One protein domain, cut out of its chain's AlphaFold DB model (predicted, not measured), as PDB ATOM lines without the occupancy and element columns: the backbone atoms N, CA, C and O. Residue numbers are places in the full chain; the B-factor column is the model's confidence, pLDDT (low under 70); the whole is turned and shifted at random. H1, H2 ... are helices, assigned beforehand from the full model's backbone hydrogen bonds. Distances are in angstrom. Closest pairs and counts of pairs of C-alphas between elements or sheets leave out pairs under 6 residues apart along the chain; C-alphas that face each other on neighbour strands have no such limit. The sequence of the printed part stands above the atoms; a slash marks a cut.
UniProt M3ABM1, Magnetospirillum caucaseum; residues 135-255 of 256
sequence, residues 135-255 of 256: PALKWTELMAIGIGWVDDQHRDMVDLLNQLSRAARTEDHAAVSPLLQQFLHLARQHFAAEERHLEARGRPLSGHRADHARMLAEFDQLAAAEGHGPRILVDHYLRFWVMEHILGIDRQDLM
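What this domain is: This is residues 135 to 255 of the 256 residues of a protein of Magnetospirillum caucaseum (UniProt M3ABM1). Four helices stand side by side in an up-and-down bundle, each running against the one before it. The 121 printed residues, with helices H1 to H4 and no named strand, are all helix in class and compact, with a radius of gyration of the C-alphas of 14.5 A, spanning 45 by 28 by 19 A.

How they stand to each other: H2, residues 173 to 200, forms a hairpin with H1, residues 148 to 169, closest at the C-alphas of Ala 167 and Val 176, 5.8 A. With residues 191 to 195 alone, H2 only just touches H3, residues 206 to 224, its hairpin partner, with 3 pairs of C-alphas within 8 A; Phe 191 and His 212 are closest, 6.7 A. H4, residues 230 to 254, touches H1 at a shallow tilt of 13 degrees, opposite ways; the C-alphas of Ala 168 and Arg 231 are closest, 4.7 A. H1 and H3 are apart. Every O i to N i+4 pair is within hydrogen-bond range in H1 and H3, 22 of 24 in H2, 15 of 21 in H4.

Where its parts are: H2 is 41.2 A long, H1 31.8 A, H4 31.5 A. H1 begins at C-alpha 148 (59.237, 192.231, 137.071); H4 ends at C-alpha 254 (63.638, 185.191, 128.486).

The domain as a whole: The printed part has no cut. Residues 135 and 225 to 229 have pLDDT under 70.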
ATOM      1  N   PRO A 135      83.024 187.826 148.363       68.38
ATOM      2  CA  PRO A 135      82.073 186.768 148.723       68.38
ATOM      3  C   PRO A 135      80.618 187.154 148.453       68.38
ATOM      4  O   PRO A 135      79.775 186.298 148.212       68.38
ATOM      5  N   ALA A 136      80.318 188.452 148.538       82.50
ATOM      6  CA  ALA A 136      78.978 188.969 148.331       82.50
ATOM      7  C   ALA A 136      78.732 189.225 146.843       82.50
ATOM      8  O   ALA A 136      79.564 189.838 146.165       82.50
ATOM      9  N   LEU A 137      77.560 188.807 146.371       88.19
ATOM     10  CA  LEU A 137      77.056 189.127 145.046       88.19
ATOM     11  C   LEU A 137      76.193 190.384 145.150       88.19
ATOM     12  O   LEU A 137      75.220 190.428 145.902       88.19
ATOM     13  N   LYS A 138      76.559 191.434 144.419       90.00
ATOM     14  CA  LYS A 138      75.777 192.670 144.372       90.00
ATOM     15  C   LYS A 138      74.838 192.617 143.171       90.00
ATOM     16  O   LYS A 138      75.311 192.427 142.055       90.00
ATOM     17  N   TRP A 139      73.547 192.855 143.396       94.25
ATOM     18  CA  TRP A 139      72.596 193.063 142.304       94.25
ATOM     19  C   TRP A 139      73.037 194.233 141.415       94.25
ATOM     20  O   TRP A 139      73.419 195.298 141.914       94.25
ATOM     21  N   THR A 140      72.972 194.046 140.099       91.81
ATOM     22  CA  THR A 140      73.247 195.093 139.108       91.81
ATOM     23  C   THR A 140      72.204 195.056 138.001       91.81
ATOM     24  O   THR A 140      71.578 194.025 137.778       91.81
ATOM     25  N   GLU A 141      72.063 196.151 137.254       91.50
ATOM     26  CA  GLU A 141      71.149 196.223 136.102       91.50
ATOM     27  C   GLU A 141      71.473 195.201 134.997       91.50
ATOM     28  O   GLU A 141      70.606 194.860 134.203       91.50
ATOM     29  N   LEU A 142      72.694 194.652 134.961       89.50
ATOM     30  CA  LEU A 142      73.041 193.560 134.042       89.50
ATOM     31  C   LEU A 142      72.268 192.271 134.350       89.50
ATOM     32  O   LEU A 142      72.074 191.448 133.460       89.50
ATOM     33  N   MET A 143      71.825 192.096 135.594       93.44
ATOM     34  CA  MET A 143      71.062 190.931 136.043       93.44
ATOM     35  C   MET A 143      69.559 191.090 135.785       93.44
ATOM     36  O   MET A 143      68.823 190.124 135.918       93.44
ATOM     37  N   ALA A 144      69.096 192.283 135.396       95.56
ATOM     38  CA  ALA A 144      67.696 192.503 135.069       95.56
ATOM     39  C   ALA A 144      67.359 191.920 133.688       95.56
ATOM     40  O   ALA A 144      67.984 192.257 132.673       95.56
ATOM     41  N   ILE A 145      66.336 191.071 133.660       95.56
ATOM     42  CA  ILE A 145      65.705 190.520 132.460       95.56
ATOM     43  C   ILE A 145      64.654 191.500 131.922       95.56
ATOM     44  O   ILE A 145      64.408 191.550 130.718       95.56
ATOM     45  N   GLY A 146      64.054 192.312 132.802       95.31
ATOM     46  CA  GLY A 146      62.987 193.258 132.459       95.31
ATOM     47  C   GLY A 146      61.580 192.681 132.641       95.31
ATOM     48  O   GLY A 146      60.590 193.327 132.292       95.31
ATOM     49  N   ILE A 147      61.475 191.479 133.211       96.75
ATOM     50  CA  ILE A 147      60.218 190.857 133.624       96.75
ATOM     51  C   ILE A 147      60.137 190.980 135.147       96.75
ATOM     52  O   ILE A 147      60.866 190.305 135.861       96.75
ATOM     53  N   GLY A 148      59.228 191.819 135.657       97.50
ATOM     54  CA  GLY A 148      59.237 192.231 137.071       97.50
ATOM     55  C   GLY A 148      59.291 191.082 138.086       97.50
ATOM     56  O   GLY A 148      60.121 191.109 138.984       97.50
ATOM     57  N   TRP A 149      58.470 190.040 137.910       97.88
ATOM     58  CA  TRP A 149      58.461 188.897 138.833       97.88
ATOM     59  C   TRP A 149      59.726 188.026 138.743       97.88
ATOM     60  O   TRP A 149      60.093 187.411 139.741       97.88
ATOM     61  N   VAL A 150      60.383 187.975 137.577       97.88
ATOM     62  CA  VAL A 150      61.666 187.275 137.380       97.88
ATOM     63  C   VAL A 150      62.756 188.047 138.112       97.88
ATOM     64  O   VAL A 150      63.426 187.494 138.977       97.88
ATOM     65  N   ASP A 151      62.846 189.355 137.850       98.25
ATOM     66  CA  ASP A 151      63.846 190.231 138.462       98.25
ATOM     67  C   ASP A 151      63.711 190.271 139.997       98.25
ATOM     68  O   ASP A 151      64.712 190.347 140.708       98.25
ATOM     69  N   ASP A 152      62.482 190.218 140.522       98.19
ATOM     70  CA  ASP A 152      62.221 190.131 141.964       98.19
ATOM     71  C   ASP A 152      62.724 188.804 142.553       98.19
ATOM     72  O   ASP A 152      63.432 188.808 143.558       98.19
ATOM     73  N   GLN A 153      62.444 187.673 141.898       98.31
ATOM     74  CA  GLN A 153      62.931 186.366 142.352       98.31
ATOM     75  C   GLN A 153      64.456 186.241 142.246       98.31
ATOM     76  O   GLN A 153      65.085 185.657 143.130       98.31
ATOM     77  N   HIS A 154      65.079 186.827 141.222       98.12
ATOM     78  CA  HIS A 154      66.537 186.892 141.127       98.12
ATOM     79  C   HIS A 154      67.152 187.731 142.251       98.12
ATOM     80  O   HIS A 154      68.169 187.332 142.825       98.12
ATOM     81  N   ARG A 155      66.537 188.867 142.611       97.81
ATOM     82  CA  ARG A 155      66.955 189.667 143.775       97.81
ATOM     83  C   ARG A 155      66.875 188.857 145.068       97.81
ATOM     84  O   ARG A 155      67.848 188.844 145.821       97.81
ATOM     85  N   ASP A 156      65.789 188.114 145.272       97.69
ATOM     86  CA  ASP A 156      65.633 187.229 146.431       97.69
ATOM     87  C   ASP A 156      66.727 186.142 146.479       97.69
ATOM     88  O   ASP A 156      67.276 185.855 147.548       97.69
ATOM     89  N   MET A 157      67.113 185.566 145.331       97.12
ATOM     90  CA  MET A 157      68.230 184.612 145.259       97.12
ATOM     91  C   MET A 157      69.563 185.247 145.651       97.12
ATOM     92  O   MET A 157      70.327 184.653 146.416       97.12
ATOM     93  N   VAL A 158      69.847 186.454 145.151       96.06
ATOM     94  CA  VAL A 158      71.058 187.209 145.502       96.06
ATOM     95  C   VAL A 158      71.088 187.516 147.002       96.06
ATOM     96  O   VAL A 158      72.127 187.353 147.652       96.06
ATOM     97  N   ASP A 159      69.956 187.895 147.588       96.44
ATOM     98  CA  ASP A 159      69.856 188.180 149.017       96.44
ATOM     99  C   ASP A 159      70.035 186.927 149.884       96.44
ATOM    100  O   ASP A 159      70.742 186.984 150.900       96.44
ATOM    101  N   LEU A 160      69.462 185.784 149.490       95.38
ATOM    102  CA  LEU A 160      69.678 184.503 150.172       95.38
ATOM    103  C   LEU A 160      71.130 184.028 150.059       95.38
ATOM    104  O   LEU A 160      71.710 183.605 151.060       95.38
ATOM    105  N   LEU A 161      71.753 184.158 148.885       93.81
ATOM    106  CA  LEU A 161      73.179 183.873 148.695       93.81
ATOM    107  C   LEU A 161      74.048 184.726 149.631       93.81
ATOM    108  O   LEU A 161      74.954 184.220 150.293       93.81
ATOM    109  N   ASN A 162      73.754 186.020 149.735       93.44
ATOM    110  CA  ASN A 162      74.496 186.921 150.611       93.44
ATOM    111  C   ASN A 162      74.301 186.579 152.099       93.44
ATOM    112  O   ASN A 162      75.232 186.734 152.893       93.44
ATOM    113  N   GLN A 163      73.113 186.113 152.498       92.81
ATOM    114  CA  GLN A 163      72.861 185.594 153.847       92.81
ATOM    115  C   GLN A 163      73.659 184.315 154.116       92.81
ATOM    116  O   GLN A 163      74.319 184.219 155.153       92.81
ATOM    117  N   LEU A 164      73.661 183.381 153.160       91.12
ATOM    118  CA  LEU A 164      74.451 182.154 153.208       91.12
ATOM    119  C   LEU A 164      75.943 182.447 153.375       91.12
ATOM    120  O   LEU A 164      76.576 181.866 154.254       91.12
ATOM    121  N   SER A 165      76.498 183.375 152.589       88.69
ATOM    122  CA  SER A 165      77.926 183.715 152.663       88.69
ATOM    123  C   SER A 165      78.291 184.287 154.036       88.69
ATOM    124  O   SER A 165      79.302 183.904 154.630       88.69
ATOM    125  N   ARG A 166      77.432 185.140 154.614       89.25
ATOM    126  CA  ARG A 166      77.629 185.644 155.982       89.25
ATOM    127  C   ARG A 166      77.604 184.519 157.017       89.25
ATOM    128  O   ARG A 166      78.547 184.424 157.796       89.25
ATOM    129  N   ALA A 167      76.579 183.665 156.995       88.44
ATOM    130  CA  ALA A 167      76.436 182.559 157.944       88.44
ATOM    131  C   ALA A 167      77.604 181.561 157.855       88.44
ATOM    132  O   ALA A 167      78.140 181.117 158.871       88.44
ATOM    133  N   ALA A 168      78.055 181.259 156.636       84.00
ATOM    134  CA  ALA A 168      79.164 180.344 156.409       84.00
ATOM    135  C   ALA A 168      80.520 180.921 156.854       84.00
ATOM    136  O   ALA A 168      81.420 180.170 157.227       84.00
ATOM    137  N   ARG A 169      80.672 182.253 156.851       82.50
ATOM    138  CA  ARG A 169      81.867 182.956 157.346       82.50
ATOM    139  C   ARG A 169      81.919 183.086 158.863       82.50
ATOM    140  O   ARG A 169      83.015 183.115 159.410       82.50
ATOM    141  N   THR A 170      80.771 183.180 159.529       82.00
ATOM    142  CA  THR A 170      80.689 183.228 160.997       82.00
ATOM    143  C   THR A 170      80.732 181.845 161.644       82.00
ATOM    144  O   THR A 170      80.532 181.753 162.850       82.00
ATOM    145  N   GLU A 171      80.958 180.785 160.857       70.50
ATOM    146  CA  GLU A 171      80.917 179.380 161.297       70.50
ATOM    147  C   GLU A 171      79.601 179.018 162.009       70.50
ATOM    148  O   GLU A 171      79.533 178.092 162.817       70.50
ATOM    149  N   ASP A 172      78.514 179.720 161.668       76.12
ATOM    150  CA  ASP A 172      77.176 179.405 162.162       76.12
ATOM    151  C   ASP A 172      76.598 178.253 161.334       76.12
ATOM    152  O   ASP A 172      75.706 178.403 160.495       76.12
ATOM    153  N   HIS A 173      77.168 177.069 161.545       70.88
ATOM    154  CA  HIS A 173      76.797 175.852 160.830       70.88
ATOM    155  C   HIS A 173      75.313 175.495 161.006       70.88
ATOM    156  O   HIS A 173      74.722 174.893 160.107       70.88
ATOM    157  N   ALA A 174      74.702 175.897 162.127       78.06
ATOM    158  CA  ALA A 174      73.285 175.684 162.395       78.06
ATOM    159  C   ALA A 174      72.388 176.553 161.498       78.06
ATOM    160  O   ALA A 174      71.318 176.098 161.096       78.06
ATOM    161  N   ALA A 175      72.830 177.764 161.140       82.00
ATOM    162  CA  ALA A 175      72.102 178.655 160.238       82.00
ATOM    163  C   ALA A 175      72.294 178.324 158.748       82.00
ATOM    164  O   ALA A 175      71.385 178.565 157.948       82.00
ATOM    165  N   VAL A 176      73.439 177.752 158.351       85.06
ATOM    166  CA  VAL A 176      73.727 177.499 156.926       85.06
ATOM    167  C   VAL A 176      72.766 176.483 156.312       85.06
ATOM    168  O   VAL A 176      72.244 176.724 155.226       85.06
ATOM    169  N   SER A 177      72.499 175.361 156.987       85.62
ATOM    170  CA  SER A 177      71.646 174.306 156.416       85.62
ATOM    171  C   SER A 177      70.208 174.786 156.128       85.62
ATOM    172  O   SER A 177      69.755 174.612 154.994       85.62
ATOM    173  N   PRO A 178      69.501 175.470 157.054       89.56
ATOM    174  CA  PRO A 178      68.189 176.054 156.771       89.56
ATOM    175  C   PRO A 178      68.191 177.073 155.628       89.56
ATOM    176  O   PRO A 178      67.297 177.036 154.783       89.56
ATOM    177  N   LEU A 179      69.186 177.965 155.571       92.44
ATOM    178  CA  LEU A 179      69.301 178.951 154.492       92.44
ATOM    179  C   LEU A 179      69.530 178.278 153.133       92.44
ATOM    180  O   LEU A 179      68.978 178.712 152.124       92.44
ATOM    181  N   LEU A 180      70.291 177.183 153.106       89.81
ATOM    182  CA  LEU A 180      70.563 176.427 151.888       89.81
ATOM    183  C   LEU A 180      69.289 175.756 151.363       89.81
ATOM    184  O   LEU A 180      69.025 175.762 150.163       89.81
ATOM    185  N   GLN A 181      68.462 175.229 152.272       90.31
ATOM    186  CA  GLN A 181      67.153 174.673 151.928       90.31
ATOM    187  C   GLN A 181      66.189 175.746 151.408       90.31
ATOM    188  O   GLN A 181      65.460 175.493 150.450       90.31
ATOM    189  N   GLN A 182      66.202 176.949 151.994       94.81
ATOM    190  CA  GLN A 182      65.410 178.078 151.497       94.81
ATOM    191  C   GLN A 182      65.846 178.496 150.091       94.81
ATOM    192  O   GLN A 182      64.997 178.659 149.218       94.81
ATOM    193  N   PHE A 183      67.157 178.596 149.852       95.06
ATOM    194  CA  PHE A 183      67.706 178.900 148.531       95.06
ATOM    195  C   PHE A 183      67.263 177.866 147.487       95.06
ATOM    196  O   PHE A 183      66.726 178.228 146.443       95.06
ATOM    197  N   LEU A 184      67.409 176.571 147.790       93.31
ATOM    198  CA  LEU A 184      66.972 175.494 146.900       93.31
ATOM    199  C   LEU A 184      65.467 175.511 146.629       93.31
ATOM    200  O   LEU A 184      65.027 175.193 145.524       93.31
ATOM    201  N   HIS A 185      64.667 175.833 147.643       96.00
ATOM    202  CA  HIS A 185      63.224 175.947 147.483       96.00
ATOM    203  C   HIS A 185      62.864 177.085 146.525       96.00
ATOM    204  O   HIS A 185      62.104 176.854 145.583       96.00
ATOM    205  N   LEU A 186      63.462 178.264 146.724       97.50
ATOM    206  CA  LEU A 186      63.277 179.421 145.852       97.50
ATOM    207  C   LEU A 186      63.697 179.101 144.412       97.50
ATOM    208  O   LEU A 186      62.911 179.325 143.497       97.50
ATOM    209  N   ALA A 187      64.877 178.506 144.212       97.25
ATOM    210  CA  ALA A 187      65.374 178.116 142.892       97.25
ATOM    211  C   ALA A 187      64.402 177.181 142.153       97.25
ATOM    212  O   ALA A 187      64.019 177.444 141.019       97.25
ATOM    213  N   ARG A 188      63.917 176.123 142.817       97.81
ATOM    214  CA  ARG A 188      62.954 175.183 142.211       97.81
ATOM    215  C   ARG A 188      61.627 175.855 141.848       97.81
ATOM    216  O   ARG A 188      61.027 175.515 140.831       97.81
ATOM    217  N   GLN A 189      61.143 176.773 142.683       98.19
ATOM    218  CA  GLN A 189      59.911 177.517 142.406       98.19
ATOM    219  C   GLN A 189      60.079 178.491 141.241       98.19
ATOM    220  O   GLN A 189      59.186 178.575 140.397       98.19
ATOM    221  N   HIS A 190      61.212 179.185 141.203       98.44
ATOM    222  CA  HIS A 190      61.588 180.113 140.149       98.44
ATOM    223  C   HIS A 190      61.689 179.413 138.792       98.44
ATOM    224  O   HIS A 190      60.926 179.746 137.888       98.44
ATOM    225  N   PHE A 191      62.483 178.342 138.701       98.38
ATOM    226  CA  PHE A 191      62.634 177.542 137.481       98.38
ATOM    227  C   PHE A 191      61.283 177.046 136.953       98.38
ATOM    228  O   PHE A 191      60.957 177.186 135.776       98.38
ATOM    229  N   ALA A 192      60.425 176.536 137.842       98.12
ATOM    230  CA  ALA A 192      59.090 176.093 137.455       98.12
ATOM    231  C   ALA A 192      58.185 177.242 136.965       98.12
ATOM    232  O   ALA A 192      57.261 177.001 136.185       98.12
ATOM    233  N   ALA A 193      58.387 178.472 137.441       98.12
ATOM    234  CA  ALA A 193      57.648 179.644 136.979       98.12
ATOM    235  C   ALA A 193      58.138 180.114 135.599       98.12
ATOM    236  O   ALA A 193      57.306 180.384 134.732       98.12
ATOM    237  N   GLU A 194      59.450 180.136 135.371       98.00
ATOM    238  CA  GLU A 194      60.071 180.490 134.086       98.00
ATOM    239  C   GLU A 194      59.703 179.509 132.988       98.00
ATOM    240  O   GLU A 194      59.255 179.910 131.915       98.00
ATOM    241  N   GLU A 195      59.756 178.214 133.280       97.81
ATOM    242  CA  GLU A 195      59.332 177.190 132.334       97.81
ATOM    243  C   GLU A 195      57.859 177.357 131.949       97.81
ATOM    244  O   GLU A 195      57.523 177.318 130.769       97.81
ATOM    245  N   ARG A 196      56.958 177.612 132.909       97.31
ATOM    246  CA  ARG A 196      55.549 177.905 132.579       97.31
ATOM    247  C   ARG A 196      55.414 179.176 131.743       97.31
ATOM    248  O   ARG A 196      54.552 179.242 130.869       97.31
ATOM    249  N   HIS A 197      56.243 180.183 132.011       96.31
ATOM    250  CA  HIS A 197      56.245 181.437 131.268       96.31
ATOM    251  C   HIS A 197      56.690 181.241 129.811       96.31
ATOM    252  O   HIS A 197      56.003 181.695 128.894       96.31
ATOM    253  N   LEU A 198      57.793 180.525 129.584       95.25
ATOM    254  CA  LEU A 198      58.304 180.190 128.252       95.25
ATOM    255  C   LEU A 198      57.325 179.300 127.476       95.25
ATOM    256  O   LEU A 198      57.073 179.549 126.293       95.25
ATOM    257  N   GLU A 199      56.723 178.312 128.145       95.94
ATOM    258  CA  GLU A 199      55.714 177.415 127.570       95.94
ATOM    259  C   GLU A 199      54.487 178.191 127.091       95.94
ATOM    260  O   GLU A 199      54.060 178.032 125.947       95.94
ATOM    261  N   ALA A 200      53.975 179.110 127.915       95.56
ATOM    262  CA  ALA A 200      52.850 179.967 127.552       95.56
ATOM    263  C   ALA A 200      53.150 180.895 126.359       95.56
ATOM    264  O   ALA A 200      52.230 181.293 125.645       95.56
ATOM    265  N   ARG A 201      54.426 181.229 126.122       93.69
ATOM    266  CA  ARG A 201      54.879 182.046 124.981       93.69
ATOM    267  C   ARG A 201      55.278 181.215 123.758       93.69
ATOM    268  O   ARG A 201      55.661 181.795 122.745       93.69
ATOM    269  N   GLY A 202      55.201 179.884 123.832       92.06
ATOM    270  CA  GLY A 202      55.592 178.987 122.742       92.06
ATOM    271  C   GLY A 202      57.086 179.037 122.403       92.06
ATOM    272  O   GLY A 202      57.467 178.729 121.274       92.06
ATOM    273  N   ARG A 203      57.935 179.455 123.351       90.69
ATOM    274  CA  ARG A 203      59.397 179.483 123.184       90.69
ATOM    275  C   ARG A 203      59.965 178.059 123.286       90.69
ATOM    276  O   ARG A 203      59.347 177.216 123.928       90.69
ATOM    277  N   PRO A 204      61.124 177.744 122.683       89.19
ATOM    278  CA  PRO A 204      61.784 176.457 122.906       89.19
ATOM    279  C   PRO A 204      62.128 176.247 124.390       89.19
ATOM    280  O   PRO A 204      62.779 177.096 124.985       89.19
ATOM    281  N   LEU A 205      61.718 175.116 124.982       91.56
ATOM    282  CA  LEU A 205      61.945 174.815 126.411       91.56
ATOM    283  C   LEU A 205      62.975 173.723 126.684       91.56
ATOM    284  O   LEU A 205      63.413 173.574 127.820       91.56
ATOM    285  N   SER A 206      63.307 172.895 125.693       90.81
ATOM    286  CA  SER A 206      64.100 171.685 125.940       90.81
ATOM    287  C   SER A 206      65.499 171.997 126.466       90.81
ATOM    288  O   SER A 206      65.956 171.305 127.368       90.81
ATOM    289  N   GLY A 207      66.148 173.037 125.929       92.06
ATOM    290  CA  GLY A 207      67.447 173.519 126.405       92.06
ATOM    291  C   GLY A 207      67.355 174.068 127.826       92.06
ATOM    292  O   GLY A 207      67.965 173.514 128.731       92.06
ATOM    293  N   HIS A 208      66.487 175.057 128.033       94.38
ATOM    294  CA  HIS A 208      66.266 175.708 129.324       94.38
ATOM    295  C   HIS A 208      65.960 174.716 130.465       94.38
ATOM    296  O   HIS A 208      66.628 174.703 131.497       94.38
ATOM    297  N   ARG A 209      65.022 173.776 130.247       95.44
ATOM    298  CA  ARG A 209      64.709 172.702 131.212       95.44
ATOM    299  C   ARG A 209      65.906 171.794 131.493       95.44
ATOM    300  O   ARG A 209      66.071 171.328 132.619       95.44
ATOM    301  N   ALA A 210      66.710 171.495 130.472       93.75
ATOM    302  CA  ALA A 210      67.900 170.671 130.640       93.75
ATOM    303  C   ALA A 210      68.970 171.396 131.468       93.75
ATOM    304  O   ALA A 210      69.588 170.761 132.324       93.75
ATOM    305  N   ASP A 211      69.145 172.705 131.275       92.25
ATOM    306  CA  ASP A 211      70.058 173.501 132.091       92.25
ATOM    307  C   ASP A 211      69.583 173.609 133.546       92.25
ATOM    308  O   ASP A 211      70.364 173.302 134.444       92.25
ATOM    309  N   HIS A 212      68.301 173.883 133.803       95.94
ATOM    310  CA  HIS A 212      67.743 173.851 135.164       95.94
ATOM    311  C   HIS A 212      67.940 172.501 135.857       95.94
ATOM    312  O   HIS A 212      68.389 172.430 137.005       95.94
ATOM    313  N   ALA A 213      67.625 171.404 135.161       94.69
ATOM    314  CA  ALA A 213      67.787 170.059 135.702       94.69
ATOM    315  C   ALA A 213      69.257 169.746 136.021       94.69
ATOM    316  O   ALA A 213      69.551 169.184 137.080       94.69
ATOM    317  N   ARG A 214      70.180 170.145 135.136       91.50
ATOM    318  CA  ARG A 214      71.627 170.024 135.346       91.50
ATOM    319  C   ARG A 214      72.070 170.813 136.576       91.50
ATOM    320  O   ARG A 214      72.711 170.247 137.457       91.50
ATOM    321  N   MET A 215      71.688 172.084 136.658       91.88
ATOM    322  CA  MET A 215      72.080 172.991 137.733       91.88
ATOM    323  C   MET A 215      71.626 172.501 139.112       91.88
ATOM    324  O   MET A 215      72.391 172.595 140.075       91.88
ATOM    325  N   LEU A 216      70.412 171.947 139.219       93.06
ATOM    326  CA  LEU A 216      69.921 171.340 140.462       93.06
ATOM    327  C   LEU A 216      70.683 170.056 140.817       93.06
ATOM    328  O   LEU A 216      71.043 169.867 141.978       93.06
ATOM    329  N   ALA A 217      70.961 169.193 139.837       90.69
ATOM    330  CA  ALA A 217      71.689 167.946 140.064       90.69
ATOM    331  C   ALA A 217      73.142 168.188 140.514       90.69
ATOM    332  O   ALA A 217      73.625 167.522 141.430       90.69
ATOM    333  N   GLU A 218      73.830 169.156 139.904       86.75
ATOM    334  CA  GLU A 218      75.192 169.551 140.282       86.75
ATOM    335  C   GLU A 218      75.234 170.113 141.705       86.75
ATOM    336  O   GLU A 218      76.109 169.746 142.494       86.75
ATOM    337  N   PHE A 219      74.257 170.955 142.058       86.00
ATOM    338  CA  PHE A 219      74.125 171.465 143.417       86.00
ATOM    339  C   PHE A 219      73.914 170.328 144.423       86.00
ATOM    340  O   PHE A 219      74.626 170.269 145.425       86.00
ATOM    341  N   ASP A 220      72.964 169.421 144.168       86.31
ATOM    342  CA  ASP A 220      72.668 168.298 145.066       86.31
ATOM    343  C   ASP A 220      73.906 167.397 145.244       86.31
ATOM    344  O   ASP A 220      74.208 166.960 146.357       86.31
ATOM    345  N   GLN A 221      74.675 167.172 144.173       83.50
ATOM    346  CA  GLN A 221      75.919 166.404 144.229       83.50
ATOM    347  C   GLN A 221      76.993 167.089 145.087       83.50
ATOM    348  O   GLN A 221      77.646 166.418 145.887       83.50
ATOM    349  N   LEU A 222      77.175 168.404 144.949       82.81
ATOM    350  CA  LEU A 222      78.144 169.160 145.748       82.81
ATOM    351  C   LEU A 222      77.721 169.283 147.214       82.81
ATOM    352  O   LEU A 222      78.559 169.164 148.104       82.81
ATOM    353  N   ALA A 223      76.428 169.478 147.476       78.88
ATOM    354  CA  ALA A 223      75.885 169.543 148.828       78.88
ATOM    355  C   ALA A 223      76.016 168.203 149.576       78.88
ATOM    356  O   ALA A 223      76.164 168.196 150.797       78.88
ATOM    357  N   ALA A 224      75.979 167.079 148.853       78.31
ATOM    358  CA  ALA A 224      76.169 165.740 149.408       78.31
ATOM    359  C   ALA A 224      77.645 165.326 149.554       78.31
ATOM    360  O   ALA A 224      77.937 164.349 150.246       78.31
ATOM    361  N   ALA A 225      78.579 166.017 148.893       69.88
ATOM    362  CA  ALA A 225      79.986 165.642 148.894       69.88
ATOM    363  C   ALA A 225      80.636 165.914 150.262       69.88
ATOM    364  O   ALA A 225      80.939 167.059 150.611       69.88
ATOM    365  N   GLU A 226      80.892 164.842 151.017       54.53
ATOM    366  CA  GLU A 226      81.628 164.888 152.282       54.53
ATOM    367  C   GLU A 226      82.987 165.589 152.105       54.53
ATOM    368  O   GLU A 226      83.718 165.341 151.146       54.53
ATOM    369  N   GLY A 227      83.331 166.483 153.036       55.75
ATOM    370  CA  GLY A 227      84.619 167.189 153.050       55.75
ATOM    371  C   GLY A 227      84.595 168.621 152.512       55.75
ATOM    372  O   GLY A 227      85.520 169.377 152.806       55.75
ATOM    373  N   HIS A 228      83.538 169.050 151.816       60.66
ATOM    374  CA  HIS A 228      83.350 170.471 151.518       60.66
ATOM    375  C   HIS A 228      82.684 171.144 152.719       60.66
ATOM    376  O   HIS A 228      81.535 170.865 153.059       60.66
ATOM    377  N   GLY A 229      83.403 172.048 153.387       69.81
ATOM    378  CA  GLY A 229      82.768 172.926 154.366       69.81
ATOM    379  C   GLY A 229      81.686 173.766 153.666       69.81
ATOM    380  O   GLY A 229      81.942 174.234 152.554       69.81
ATOM    381  N   PRO A 230      80.520 174.033 154.284       75.44
ATOM    382  CA  PRO A 230      79.440 174.806 153.655       75.44
ATOM    383  C   PRO A 230      79.887 176.165 153.092       75.44
ATOM    384  O   PRO A 230      79.341 176.656 152.111       75.44
ATOM    385  N   ARG A 231      80.944 176.743 153.670       79.00
ATOM    386  CA  ARG A 231      81.607 177.951 153.175       79.00
ATOM    387  C   ARG A 231      82.217 177.803 151.785       79.00
ATOM    388  O   ARG A 231      82.091 178.730 150.998       79.00
ATOM    389  N   ILE A 232      82.858 176.674 151.478       82.88
ATOM    390  CA  ILE A 232      83.476 176.459 150.162       82.88
ATOM    391  C   ILE A 232      82.393 176.443 149.083       82.88
ATOM    392  O   ILE A 232      82.497 177.175 148.103       82.88
ATOM    393  N   LEU A 233      81.321 175.680 149.311       85.12
ATOM    394  CA  LEU A 233      80.175 175.615 148.405       85.12
ATOM    395  C   LEU A 233      79.564 177.004 148.163       85.12
ATOM    396  O   LEU A 233      79.326 177.399 147.024       85.12
ATOM    397  N   VAL A 234      79.328 177.765 149.228       83.94
ATOM    398  CA  VAL A 234      78.669 179.070 149.124       83.94
ATOM    399  C   VAL A 234      79.569 180.121 148.462       83.94
ATOM    400  O   VAL A 234      79.169 180.726 147.468       83.94
ATOM    401  N   ASP A 235      80.787 180.323 148.975       81.69
ATOM    402  CA  ASP A 235      81.665 181.423 148.544       81.69
ATOM    403  C   ASP A 235      82.323 181.155 147.174       81.69
ATOM    404  O   ASP A 235      82.678 182.099 146.460       81.69
ATOM    405  N   HIS A 236      82.498 179.885 146.789       85.12
ATOM    406  CA  HIS A 236      83.280 179.513 145.603       85.12
ATOM    407  C   HIS A 236      82.495 178.785 144.510       85.12
ATOM    408  O   HIS A 236      83.049 178.572 143.433       85.12
ATOM    409  N   TYR A 237      81.219 178.464 144.727       89.50
ATOM    410  CA  TYR A 237      80.377 177.848 143.699       89.50
ATOM    411  C   TYR A 237      79.026 178.547 143.549       89.50
ATOM    412  O   TYR A 237      78.710 179.031 142.464       89.50
ATOM    413  N   LEU A 238      78.254 178.685 144.631       90.69
ATOM    414  CA  LEU A 238      76.856 179.127 144.544       90.69
ATOM    415  C   LEU A 238      76.684 180.524 143.930       90.69
ATOM    416  O   LEU A 238      75.721 180.781 143.215       90.69
ATOM    417  N   ARG A 239      77.646 181.424 144.145       88.25
ATOM    418  CA  ARG A 239      77.632 182.735 143.483       88.25
ATOM    419  C   ARG A 239      77.760 182.644 141.964       88.25
ATOM    420  O   ARG A 239      77.104 183.399 141.258       88.25
ATOM    421  N   PHE A 240      78.596 181.736 141.462       89.75
ATOM    422  CA  PHE A 240      78.765 181.529 140.028       89.75
ATOM    423  C   PHE A 240      77.557 180.829 139.435       89.75
ATOM    424  O   PHE A 240      77.129 181.208 138.359       89.75
ATOM    425  N   TRP A 241      76.965 179.902 140.185       93.62
ATOM    426  CA  TRP A 241      75.704 179.260 139.839       93.62
ATOM    427  C   TRP A 241      74.584 180.292 139.621       93.62
ATOM    428  O   TRP A 241      73.918 180.263 138.593       93.62
ATOM    429  N   VAL A 242      74.427 181.274 140.522       93.94
ATOM    430  CA  VAL A 242      73.438 182.361 140.349       93.94
ATOM    431  C   VAL A 242      73.756 183.225 139.125       93.94
ATOM    432  O   VAL A 242      72.855 183.595 138.378       93.94
ATOM    433  N   MET A 243      75.031 183.558 138.906       91.06
ATOM    434  CA  MET A 243      75.435 184.379 137.759       91.06
ATOM    435  C   MET A 243      75.278 183.646 136.422       91.06
ATOM    436  O   MET A 243      74.822 184.265 135.468       91.06
ATOM    437  N   GLU A 244      75.620 182.357 136.343       91.12
ATOM    438  CA  GLU A 244      75.409 181.525 135.152       91.12
ATOM    439  C   GLU A 244      73.920 181.445 134.814       91.12
ATOM    440  O   GLU A 244      73.564 181.675 133.662       91.12
ATOM    441  N   HIS A 245      73.068 181.185 135.814       93.88
ATOM    442  CA  HIS A 245      71.615 181.144 135.637       93.88
ATOM    443  C   HIS A 245      71.101 182.439 135.008       93.88
ATOM    444  O   HIS A 245      70.620 182.458 133.877       93.88
ATOM    445  N   ILE A 246      71.317 183.557 135.700       94.38
ATOM    446  CA  ILE A 246      70.734 184.835 135.301       94.38
ATOM    447  C   ILE A 246      71.367 185.340 134.001       94.38
ATOM    448  O   ILE A 246      70.673 185.670 133.044       94.38
ATOM    449  N   LEU A 247      72.699 185.437 133.952       90.31
ATOM    450  CA  LEU A 247      73.397 186.114 132.856       90.31
ATOM    451  C   LEU A 247      73.624 185.216 131.638       90.31
ATOM    452  O   LEU A 247      73.739 185.740 130.531       90.31
ATOM    453  N   GLY A 248      73.722 183.902 131.842       86.38
ATOM    454  CA  GLY A 248      74.033 182.931 130.794       86.38
ATOM    455  C   GLY A 248      72.812 182.215 130.222       86.38
ATOM    456  O   GLY A 248      72.828 181.885 129.040       86.38
ATOM    457  N   ILE A 249      71.765 181.993 131.023       91.31
ATOM    458  CA  ILE A 249      70.592 181.203 130.619       91.31
ATOM    459  C   ILE A 249      69.377 182.120 130.452       91.31
ATOM    460  O   ILE A 249      68.888 182.306 129.337       91.31
ATOM    461  N   ASP A 250      68.937 182.777 131.522       94.94
ATOM    462  CA  ASP A 250      67.711 183.584 131.512       94.94
ATOM    463  C   ASP A 250      67.785 184.755 130.552       94.94
ATOM    464  O   ASP A 250      66.855 184.998 129.783       94.94
ATOM    465  N   ARG A 251      68.911 185.471 130.534       91.88
ATOM    466  CA  ARG A 251      69.108 186.554 129.566       91.88
ATOM    467  C   ARG A 251      68.989 186.074 128.122       91.88
ATOM    468  O   ARG A 251      68.495 186.824 127.287       91.88
ATOM    469  N   GLN A 252      69.435 184.859 127.820       89.25
ATOM    470  CA  GLN A 252      69.354 184.304 126.472       89.25
ATOM    471  C   GLN A 252      67.923 183.867 126.124       89.25
ATOM    472  O   GLN A 252      67.461 184.090 125.002       89.25
ATOM    473  N   ASP A 253      67.218 183.256 127.074       91.69
ATOM    474  CA  ASP A 253      65.949 182.578 126.805       91.69
ATOM    475  C   ASP A 253      64.708 183.446 127.073       91.69
ATOM    476  O   ASP A 253      63.698 183.299 126.376       91.69
ATOM    477  N   LEU A 254      64.768 184.361 128.047       91.81
ATOM    478  CA  LEU A 254      63.638 185.191 128.486       91.81
ATOM    479  C   LEU A 254      63.628 186.595 127.880       91.81
ATOM    480  O   LEU A 254      62.550 187.187 127.777       91.81
ATOM    481  N   MET A 255      64.780 187.132 127.470       87.75
ATOM    482  CA  MET A 255      64.807 188.420 126.773       87.75
ATOM    483  C   MET A 255      64.257 188.276 125.341       87.75
ATOM    484  O   MET A 255      64.291 187.197 124.732       87.75
TER     485      MET A 255